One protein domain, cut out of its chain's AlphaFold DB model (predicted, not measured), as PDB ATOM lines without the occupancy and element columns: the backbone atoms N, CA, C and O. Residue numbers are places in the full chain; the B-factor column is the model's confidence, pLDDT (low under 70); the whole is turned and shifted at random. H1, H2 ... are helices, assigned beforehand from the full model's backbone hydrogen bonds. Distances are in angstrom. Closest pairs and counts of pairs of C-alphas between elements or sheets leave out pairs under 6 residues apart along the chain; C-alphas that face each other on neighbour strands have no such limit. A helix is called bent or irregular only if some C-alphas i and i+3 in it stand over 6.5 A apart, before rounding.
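AT A GLANCE: This is residues 74 to 129 of the 129 residues of an uncharacterized protein of Balneola sp (UniProt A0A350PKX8). One long helix, H2, sticks out as an arm from residue 110 onward, away from a small head made of the short helix H1, the first turn of H2 and a looping stretch with no named element, residues 74 to 96. The head is loosely formed, and the arm makes the length. The printed part has 56 residues with two named helices, H1 then H2, and no named strand; the class is all helix. The whole is loose, with a radius of gyration of the C-alphas of 13.7 A, and spans 38 by 26 by 23 A.

HOW THE PARTS SIT: H2, residues 106 to 126, and H1, residues 97 to 103, are close but not clearly touching, with 1 pair of C-alphas within 8 A. Their closest C-alphas are those of Leu 109 and Ala 101, 7.2 A apart. They run opposite ways at a shallow tilt of 34.8 degrees, only just short of steep. Their centres are 17.2 A apart. Residues 110 to 129, of which 110 to 126 belong to H2, stand free. In H1 and H2 every O i to N i+4 pair is within hydrogen-bond range.

IN THESE COORDINATES: H2 runs 30.4 A from C-alpha 106 at (-35.073, -26.332, 13.569) to C-alpha 126 at (-53.328, -7.038, -1.161). H1 measures 10.0 A from first to last C-alpha and begins at C-alpha 97, at (-36.281, -12.761, 19.001). Neither helix is bent.

THE WHOLE: The two C-alphas farthest apart are those of Asn 103 and Ser 129, 39.1 A. Without the free stretch, the body has 36 residues and spans 25 by 21 by 11 A. The link from H1 to H2, of 2 residues, is tight. The printed part has no cut and ends at residue 129, the chain's last. The mean pLDDT of the printed part is 75.6; residues 74 to 93, residue 95 and residue 129 are under 70.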
ATOM      1  N   ALA A  74     -34.083  -6.743  17.317       59.16
ATOM      2  CA  ALA A  74     -34.144  -8.162  17.679       59.16
ATOM      3  C   ALA A  74     -33.726  -8.487  19.131       59.16
ATOM      4  O   ALA A  74     -34.015  -9.586  19.611       59.16
ATOM      5  N   ASP A  75     -33.047  -7.554  19.802       60.56
ATOM      6  CA  ASP A  75     -32.601  -7.650  21.197       60.56
ATOM      7  C   ASP A  75     -33.652  -7.124  22.192       60.56
ATOM      8  O   ASP A  75     -33.478  -7.240  23.406       60.56
ATOM      9  N   ALA A  76     -34.764  -6.563  21.703       64.69
ATOM     10  CA  ALA A  76     -35.883  -6.173  22.549       64.69
ATOM     11  C   ALA A  76     -36.646  -7.412  23.070       64.69
ATOM     12  O   ALA A  76     -36.766  -8.419  22.359       64.69
ATOM     13  N   PRO A  77     -37.193  -7.358  24.300       58.91
ATOM     14  CA  PRO A  77     -38.030  -8.430  24.824       58.91
ATOM     15  C   PRO A  77     -39.283  -8.620  23.955       58.91
ATOM     16  O   PRO A  77     -39.927  -7.649  23.546       58.91
ATOM     17  N   VAL A  78     -39.642  -9.875  23.680       55.78
ATOM     18  CA  VAL A  78     -40.801 -10.235  22.855       55.78
ATOM     19  C   VAL A  78     -42.089 -10.045  23.647       55.78
ATOM     20  O   VAL A  78     -42.624 -10.967  24.261       55.78
ATOM     21  N   GLY A  79     -42.609  -8.822  23.587       53.81
ATOM     22  CA  GLY A  79     -43.935  -8.465  24.080       53.81
ATOM     23  C   GLY A  79     -44.086  -8.444  25.605       53.81
ATOM     24  O   GLY A  79     -43.250  -8.918  26.369       53.81
ATOM     25  N   ASP A  80     -45.197  -7.856  26.047       51.78
ATOM     26  CA  ASP A  80     -45.653  -7.911  27.436       51.78
ATOM     27  C   ASP A  80     -46.247  -9.302  27.737       51.78
ATOM     28  O   ASP A  80     -46.898  -9.912  26.878       51.78
ATOM     29  N   LEU A  81     -46.062  -9.787  28.969       44.31
ATOM     30  CA  LEU A  81     -46.541 -11.086  29.469       44.31
ATOM     31  C   LEU A  81     -48.073 -11.240  29.326       44.31
ATOM     32  O   LEU A  81     -48.586 -12.356  29.326       44.31
ATOM     33  N   ASN A  82     -48.796 -10.122  29.170       45.97
ATOM     34  CA  ASN A  82     -50.245 -10.043  28.958       45.97
ATOM     35  C   ASN A  82     -50.675  -9.870  27.483       45.97
ATOM     36  O   ASN A  82     -51.845  -9.586  27.211       45.97
ATOM     37  N   SER A  83     -49.767  -9.977  26.508       50.53
ATOM     38  CA  SER A  83     -50.111  -9.707  25.108       50.53
ATOM     39  C   SER A  83     -51.004 -10.797  24.488       50.53
ATOM     40  O   SER A  83     -50.837 -11.993  24.730       50.53
ATOM     41  N   ARG A  84     -51.934 -10.382  23.608       51.19
ATOM     42  CA  ARG A  84     -52.839 -11.241  22.795       51.19
ATOM     43  C   ARG A  84     -52.116 -12.250  21.882       51.19
ATOM     44  O   ARG A  84     -52.776 -12.964  21.136       51.19
ATOM     45  N   VAL A  85     -50.786 -12.281  21.906       53.31
ATOM     46  CA  VAL A  85     -49.921 -13.058  21.011       53.31
ATOM     47  C   VAL A  85     -49.863 -14.541  21.411       53.31
ATOM     48  O   VAL A  85     -49.524 -15.376  20.582       53.31
ATOM     49  N   TYR A  86     -50.270 -14.897  22.637       52.59
ATOM     50  CA  TYR A  86     -50.238 -16.277  23.135       52.59
ATOM     51  C   TYR A  86     -51.639 -16.910  23.198       52.59
ATOM     52  O   TYR A  86     -52.300 -16.843  24.238       52.59
ATOM     53  N   PRO A  87     -52.109 -17.599  22.139       47.34
ATOM     54  CA  PRO A  87     -53.441 -18.211  22.105       47.34
ATOM     55  C   PRO A  87     -53.641 -19.344  23.127       47.34
ATOM     56  O   PRO A  87     -54.759 -19.820  23.295       47.34
ATOM     57  N   HIS A  88     -52.584 -19.811  23.800       55.75
ATOM     58  CA  HIS A  88     -52.640 -20.849  24.844       55.75
ATOM     59  C   HIS A  88     -52.175 -20.355  26.224       55.75
ATOM     60  O   HIS A  88     -51.987 -21.164  27.132       55.75
ATOM     61  N   GLY A  89     -51.972 -19.042  26.393       50.50
ATOM     62  CA  GLY A  89     -51.660 -18.427  27.690       50.50
ATOM     63  C   GLY A  89     -50.332 -18.853  28.326       50.50
ATOM     64  O   GLY A  89     -50.079 -18.517  29.479       50.50
ATOM     65  N   LYS A  90     -49.482 -19.593  27.606       56.75
ATOM     66  CA  LYS A  90     -48.120 -19.898  28.043       56.75
ATOM     67  C   LYS A  90     -47.163 -18.940  27.336       56.75
ATOM     68  O   LYS A  90     -47.213 -18.896  26.104       56.75
ATOM     69  N   PRO A  91     -46.318 -18.199  28.071       60.88
ATOM     70  CA  PRO A  91     -45.255 -17.431  27.438       60.88
ATOM     71  C   PRO A  91     -44.353 -18.397  26.662       60.88
ATOM     72  O   PRO A  91     -44.123 -19.530  27.105       60.88
ATOM     73  N   HIS A  92     -43.877 -17.986  25.486       64.94
ATOM     74  CA  HIS A  92     -42.867 -18.775  24.790       64.94
ATOM     75  C   HIS A  92     -41.582 -18.793  25.625       64.94
ATOM     76  O   HIS A  92     -41.297 -17.860  26.368       64.94
ATOM     77  N   GLN A  93     -40.811 -19.869  25.512       69.56
ATOM     78  CA  GLN A  93     -39.655 -20.122  26.379       69.56
ATOM     79  C   GLN A  93     -38.526 -19.079  26.276       69.56
ATOM     80  O   GLN A  93     -37.736 -18.961  27.204       69.56
ATOM     81  N   PHE A  94     -38.449 -18.340  25.167       76.94
ATOM     82  CA  PHE A  94     -37.390 -17.361  24.904       76.94
ATOM     83  C   PHE A  94     -37.808 -15.949  25.327       76.94
ATOM     84  O   PHE A  94     -38.992 -15.658  25.407       76.94
ATOM     85  N   THR A  95     -36.869 -15.052  25.604       69.25
ATOM     86  CA  THR A  95     -37.175 -13.668  26.003       69.25
ATOM     87  C   THR A  95     -37.056 -12.708  24.825       69.25
ATOM     88  O   THR A  95     -37.861 -11.788  24.710       69.25
ATOM     89  N   THR A  96     -36.088 -12.921  23.932       79.38
ATOM     90  CA  THR A  96     -35.844 -12.066  22.753       79.38
ATOM     91  C   THR A  96     -36.015 -12.843  21.446       79.38
ATOM     92  O   THR A  96     -35.928 -14.074  21.419       79.38
ATOM     93  N   ILE A  97     -36.235 -12.130  20.333       79.25
ATOM     94  CA  ILE A  97     -36.281 -12.761  19.001       79.25
ATOM     95  C   ILE A  97     -34.920 -13.365  18.655       79.25
ATOM     96  O   ILE A  97     -34.876 -14.461  18.097       79.25
ATOM     97  N   ARG A  98     -33.819 -12.691  19.018       80.62
ATOM     98  CA  ARG A  98     -32.465 -13.226  18.828       80.62
ATOM     99  C   ARG A  98     -32.288 -14.561  19.546       80.62
ATOM    100  O   ARG A  98     -31.872 -15.534  18.929       80.62
ATOM    101  N   GLU A  99     -32.666 -14.623  20.818       75.94
ATOM    102  CA  GLU A  99     -32.567 -15.847  21.613       75.94
ATOM    103  C   GLU A  99     -33.409 -16.984  21.018       75.94
ATOM    104  O   GLU A  99     -32.946 -18.121  20.948       75.94
ATOM    105  N   CYS A 100     -34.614 -16.672  20.531       81.44
ATOM    106  CA  CYS A 100     -35.462 -17.626  19.821       81.44
ATOM    107  C   CYS A 100     -34.789 -18.144  18.541       81.44
ATOM    108  O   CYS A 100     -34.744 -19.350  18.315       81.44
ATOM    109  N   ALA A 101     -34.206 -17.259  17.732       83.06
ATOM    110  CA  ALA A 101     -33.532 -17.637  16.492       83.06
ATOM    111  C   ALA A 101     -32.299 -18.529  16.724       83.06
ATOM    112  O   ALA A 101     -32.008 -19.396  15.902       83.06
ATOM    113  N   GLU A 102     -31.585 -18.326  17.830       84.94
ATOM    114  CA  GLU A 102     -30.359 -19.064  18.154       84.94
ATOM    115  C   GLU A 102     -30.627 -20.411  18.841       84.94
ATOM    116  O   GLU A 102     -29.862 -21.355  18.649       84.94
ATOM    117  N   ASN A 103     -31.701 -20.512  19.633       83.44
ATOM    118  CA  ASN A 103     -31.919 -21.647  20.538       83.44
ATOM    119  C   ASN A 103     -33.178 -22.476  20.236       83.44
ATOM    120  O   ASN A 103     -33.345 -23.551  20.815       83.44
ATOM    121  N   ALA A 104     -34.082 -22.013  19.365       83.19
ATOM    122  CA  ALA A 104     -35.263 -22.787  18.991       83.19
ATOM    123  C   ALA A 104     -34.906 -24.040  18.180       83.19
ATOM    124  O   ALA A 104     -33.859 -24.135  17.534       83.19
ATOM    125  N   SER A 105     -35.817 -25.017  18.187       89.50
ATOM    126  CA  SER A 105     -35.657 -26.203  17.354       89.50
ATOM    127  C   SER A 105     -35.755 -25.836  15.869       89.50
ATOM    128  O   SER A 105     -36.507 -24.940  15.475       89.50
ATOM    129  N   LEU A 106     -35.035 -26.568  15.015       88.81
ATOM    130  CA  LEU A 106     -35.073 -26.332  13.569       88.81
ATOM    131  C   LEU A 106     -36.491 -26.493  12.993       88.81
ATOM    132  O   LEU A 106     -36.863 -25.799  12.050       88.81
ATOM    133  N   THR A 107     -37.293 -27.385  13.574       89.50
ATOM    134  CA  THR A 107     -38.694 -27.586  13.194       89.50
ATOM    135  C   THR A 107     -39.548 -26.361  13.513       89.50
ATOM    136  O   THR A 107     -40.359 -25.968  12.675       89.50
ATOM    137  N   ASP A 108     -39.355 -25.727  14.670       83.12
ATOM    138  CA  ASP A 108     -40.089 -24.508  15.036       83.12
ATOM    139  C   ASP A 108     -39.692 -23.334  14.138       83.12
ATOM    140  O   ASP A 108     -40.558 -22.611  13.644       83.12
ATOM    141  N   LEU A 109     -38.393 -23.188  13.848       89.31
ATOM    142  CA  LEU A 109     -37.897 -22.180  12.907       89.31
ATOM    143  C   LEU A 109     -38.463 -22.396  11.497       89.31
ATOM    144  O   LEU A 109     -38.871 -21.439  10.845       89.31
ATOM    145  N   HIS A 110     -38.548 -23.647  11.038       90.06
ATOM    146  CA  HIS A 110     -39.149 -23.987   9.749       90.06
ATOM    147  C   HIS A 110     -40.625 -23.563   9.663       90.06
ATOM    148  O   HIS A 110     -41.018 -22.923   8.687       90.06
ATOM    149  N   HIS A 111     -41.431 -23.853  10.690       88.44
ATOM    150  CA  HIS A 111     -42.832 -23.419  10.732       88.44
ATOM    151  C   HIS A 111     -42.957 -21.893  10.800       88.44
ATOM    152  O   HIS A 111     -43.785 -21.313  10.098       88.44
ATOM    153  N   ALA A 112     -42.116 -21.233  11.602       86.44
ATOM    154  CA  ALA A 112     -42.106 -19.778  11.709       86.44
ATOM    155  C   ALA A 112     -41.800 -19.107  10.360       86.44
ATOM    156  O   ALA A 112     -42.471 -18.146   9.981       86.44
ATOM    157  N   ILE A 113     -40.832 -19.644   9.610       93.44
ATOM    158  CA  ILE A 113     -40.499 -19.169   8.262       93.44
ATOM    159  C   ILE A 113     -41.684 -19.358   7.314       93.44
ATOM    160  O   ILE A 113     -42.011 -18.430   6.581       93.44
ATOM    161  N   HIS A 114     -42.350 -20.514   7.338       93.81
ATOM    162  CA  HIS A 114     -43.522 -20.757   6.493       93.81
ATOM    163  C   HIS A 114     -44.625 -19.718   6.713       93.81
ATOM    164  O   HIS A 114     -45.061 -19.087   5.753       93.81
ATOM    165  N   ILE A 115     -44.999 -19.467   7.969       89.81
ATOM    166  CA  ILE A 115     -46.018 -18.465   8.324       89.81
ATOM    167  C   ILE A 115     -45.600 -17.064   7.859       89.81
ATOM    168  O   ILE A 115     -46.417 -16.279   7.375       89.81
ATOM    169  N   TYR A 116     -44.319 -16.725   8.011       92.69
ATOM    170  CA  TYR A 116     -43.800 -15.434   7.576       92.69
ATOM    171  C   TYR A 116     -43.897 -15.255   6.056       92.69
ATOM    172  O   TYR A 116     -44.329 -14.199   5.594       92.69
ATOM    173  N   LEU A 117     -43.532 -16.285   5.288       94.00
ATOM    174  CA  LEU A 117     -43.619 -16.264   3.828       94.00
ATOM    175  C   LEU A 117     -45.072 -16.140   3.354       94.00
ATOM    176  O   LEU A 117     -45.355 -15.290   2.516       94.00
ATOM    177  N   GLU A 118     -46.000 -16.891   3.951       94.94
ATOM    178  CA  GLU A 118     -47.434 -16.779   3.649       94.94
ATOM    179  C   GLU A 118     -47.951 -15.355   3.889       94.94
ATOM    180  O   GLU A 118     -48.598 -14.763   3.026       94.94
ATOM    181  N   ARG A 119     -47.584 -14.747   5.024       93.38
ATOM    182  CA  ARG A 119     -47.954 -13.358   5.330       93.38
ATOM    183  C   ARG A 119     -47.372 -12.362   4.325       93.38
ATOM    184  O   ARG A 119     -48.023 -11.370   3.998       93.38
ATOM    185  N   MET A 120     -46.137 -12.570   3.869       94.00
ATOM    186  CA  MET A 120     -45.544 -11.717   2.837       94.00
ATOM    187  C   MET A 120     -46.340 -11.794   1.533       94.00
ATOM    188  O   MET A 120     -46.627 -10.753   0.941       94.00
ATOM    189  N   ASP A 121     -46.720 -12.999   1.118       94.88
ATOM    190  CA  ASP A 121     -47.494 -13.217  -0.103       94.88
ATOM    191  C   ASP A 121     -48.880 -12.560  -0.022       94.88
ATOM    192  O   ASP A 121     -49.277 -11.860  -0.959       94.88
ATOM    193  N   GLU A 122     -49.573 -12.678   1.117       93.88
ATOM    194  CA  GLU A 122     -50.848 -11.989   1.365       93.88
ATOM    195  C   GLU A 122     -50.722 -10.467   1.205       93.88
ATOM    196  O   GLU A 122     -51.542  -9.833   0.536       93.88
ATOM    197  N   LEU A 123     -49.675  -9.866   1.780       92.19
ATOM    198  CA  LEU A 123     -49.437  -8.423   1.698       92.19
ATOM    199  C   LEU A 123     -49.090  -7.970   0.275       92.19
ATOM    200  O   LEU A 123     -49.553  -6.918  -0.171       92.19
ATOM    201  N   ILE A 124     -48.300  -8.759  -0.453       93.38
ATOM    202  CA  ILE A 124     -47.981  -8.490  -1.859       93.38
ATOM    203  C   ILE A 124     -49.251  -8.552  -2.711       93.38
ATOM    204  O   ILE A 124     -49.428  -7.720  -3.602       93.38
ATOM    205  N   GLN A 125     -50.127  -9.524  -2.459       93.25
ATOM    206  CA  GLN A 125     -51.381  -9.668  -3.188       93.25
ATOM    207  C   GLN A 125     -52.363  -8.539  -2.863       93.25
ATOM    208  O   GLN A 125     -52.952  -7.978  -3.786       93.25
ATOM    209  N   ALA A 126     -52.485  -8.151  -1.591       91.88
ATOM    210  CA  ALA A 126     -53.328  -7.038  -1.161       91.88
ATOM    211  C   ALA A 126     -52.907  -5.701  -1.792       91.88
ATOM    212  O   ALA A 126     -53.755  -4.887  -2.130       91.88
ATOM    213  N   ASN A 127     -51.606  -5.482  -2.002       88.88
ATOM    214  CA  ASN A 127     -51.096  -4.255  -2.619       88.88
ATOM    215  C   ASN A 127     -51.236  -4.234  -4.157       88.88
ATOM    216  O   ASN A 127     -50.965  -3.218  -4.793       88.88
ATOM    217  N   LYS A 128     -51.604  -5.366  -4.771       85.38
ATOM    218  CA  LYS A 128     -51.878  -5.477  -6.213       85.38
ATOM    219  C   LYS A 128     -53.361  -5.283  -6.562       85.38
ATOM    220  O   LYS A 128     -53.642  -5.125  -7.749       85.38
ATOM    221  N   SER A 129     -54.279  -5.347  -5.588       63.59
ATOM    222  CA  SER A 129     -55.728  -5.151  -5.790       63.59
ATOM    223  C   SER A 129     -56.137  -3.706  -5.550       63.59
ATOM    224  O   SER A 129     -56.944  -3.190  -6.350       63.59
TER     225      SER A 129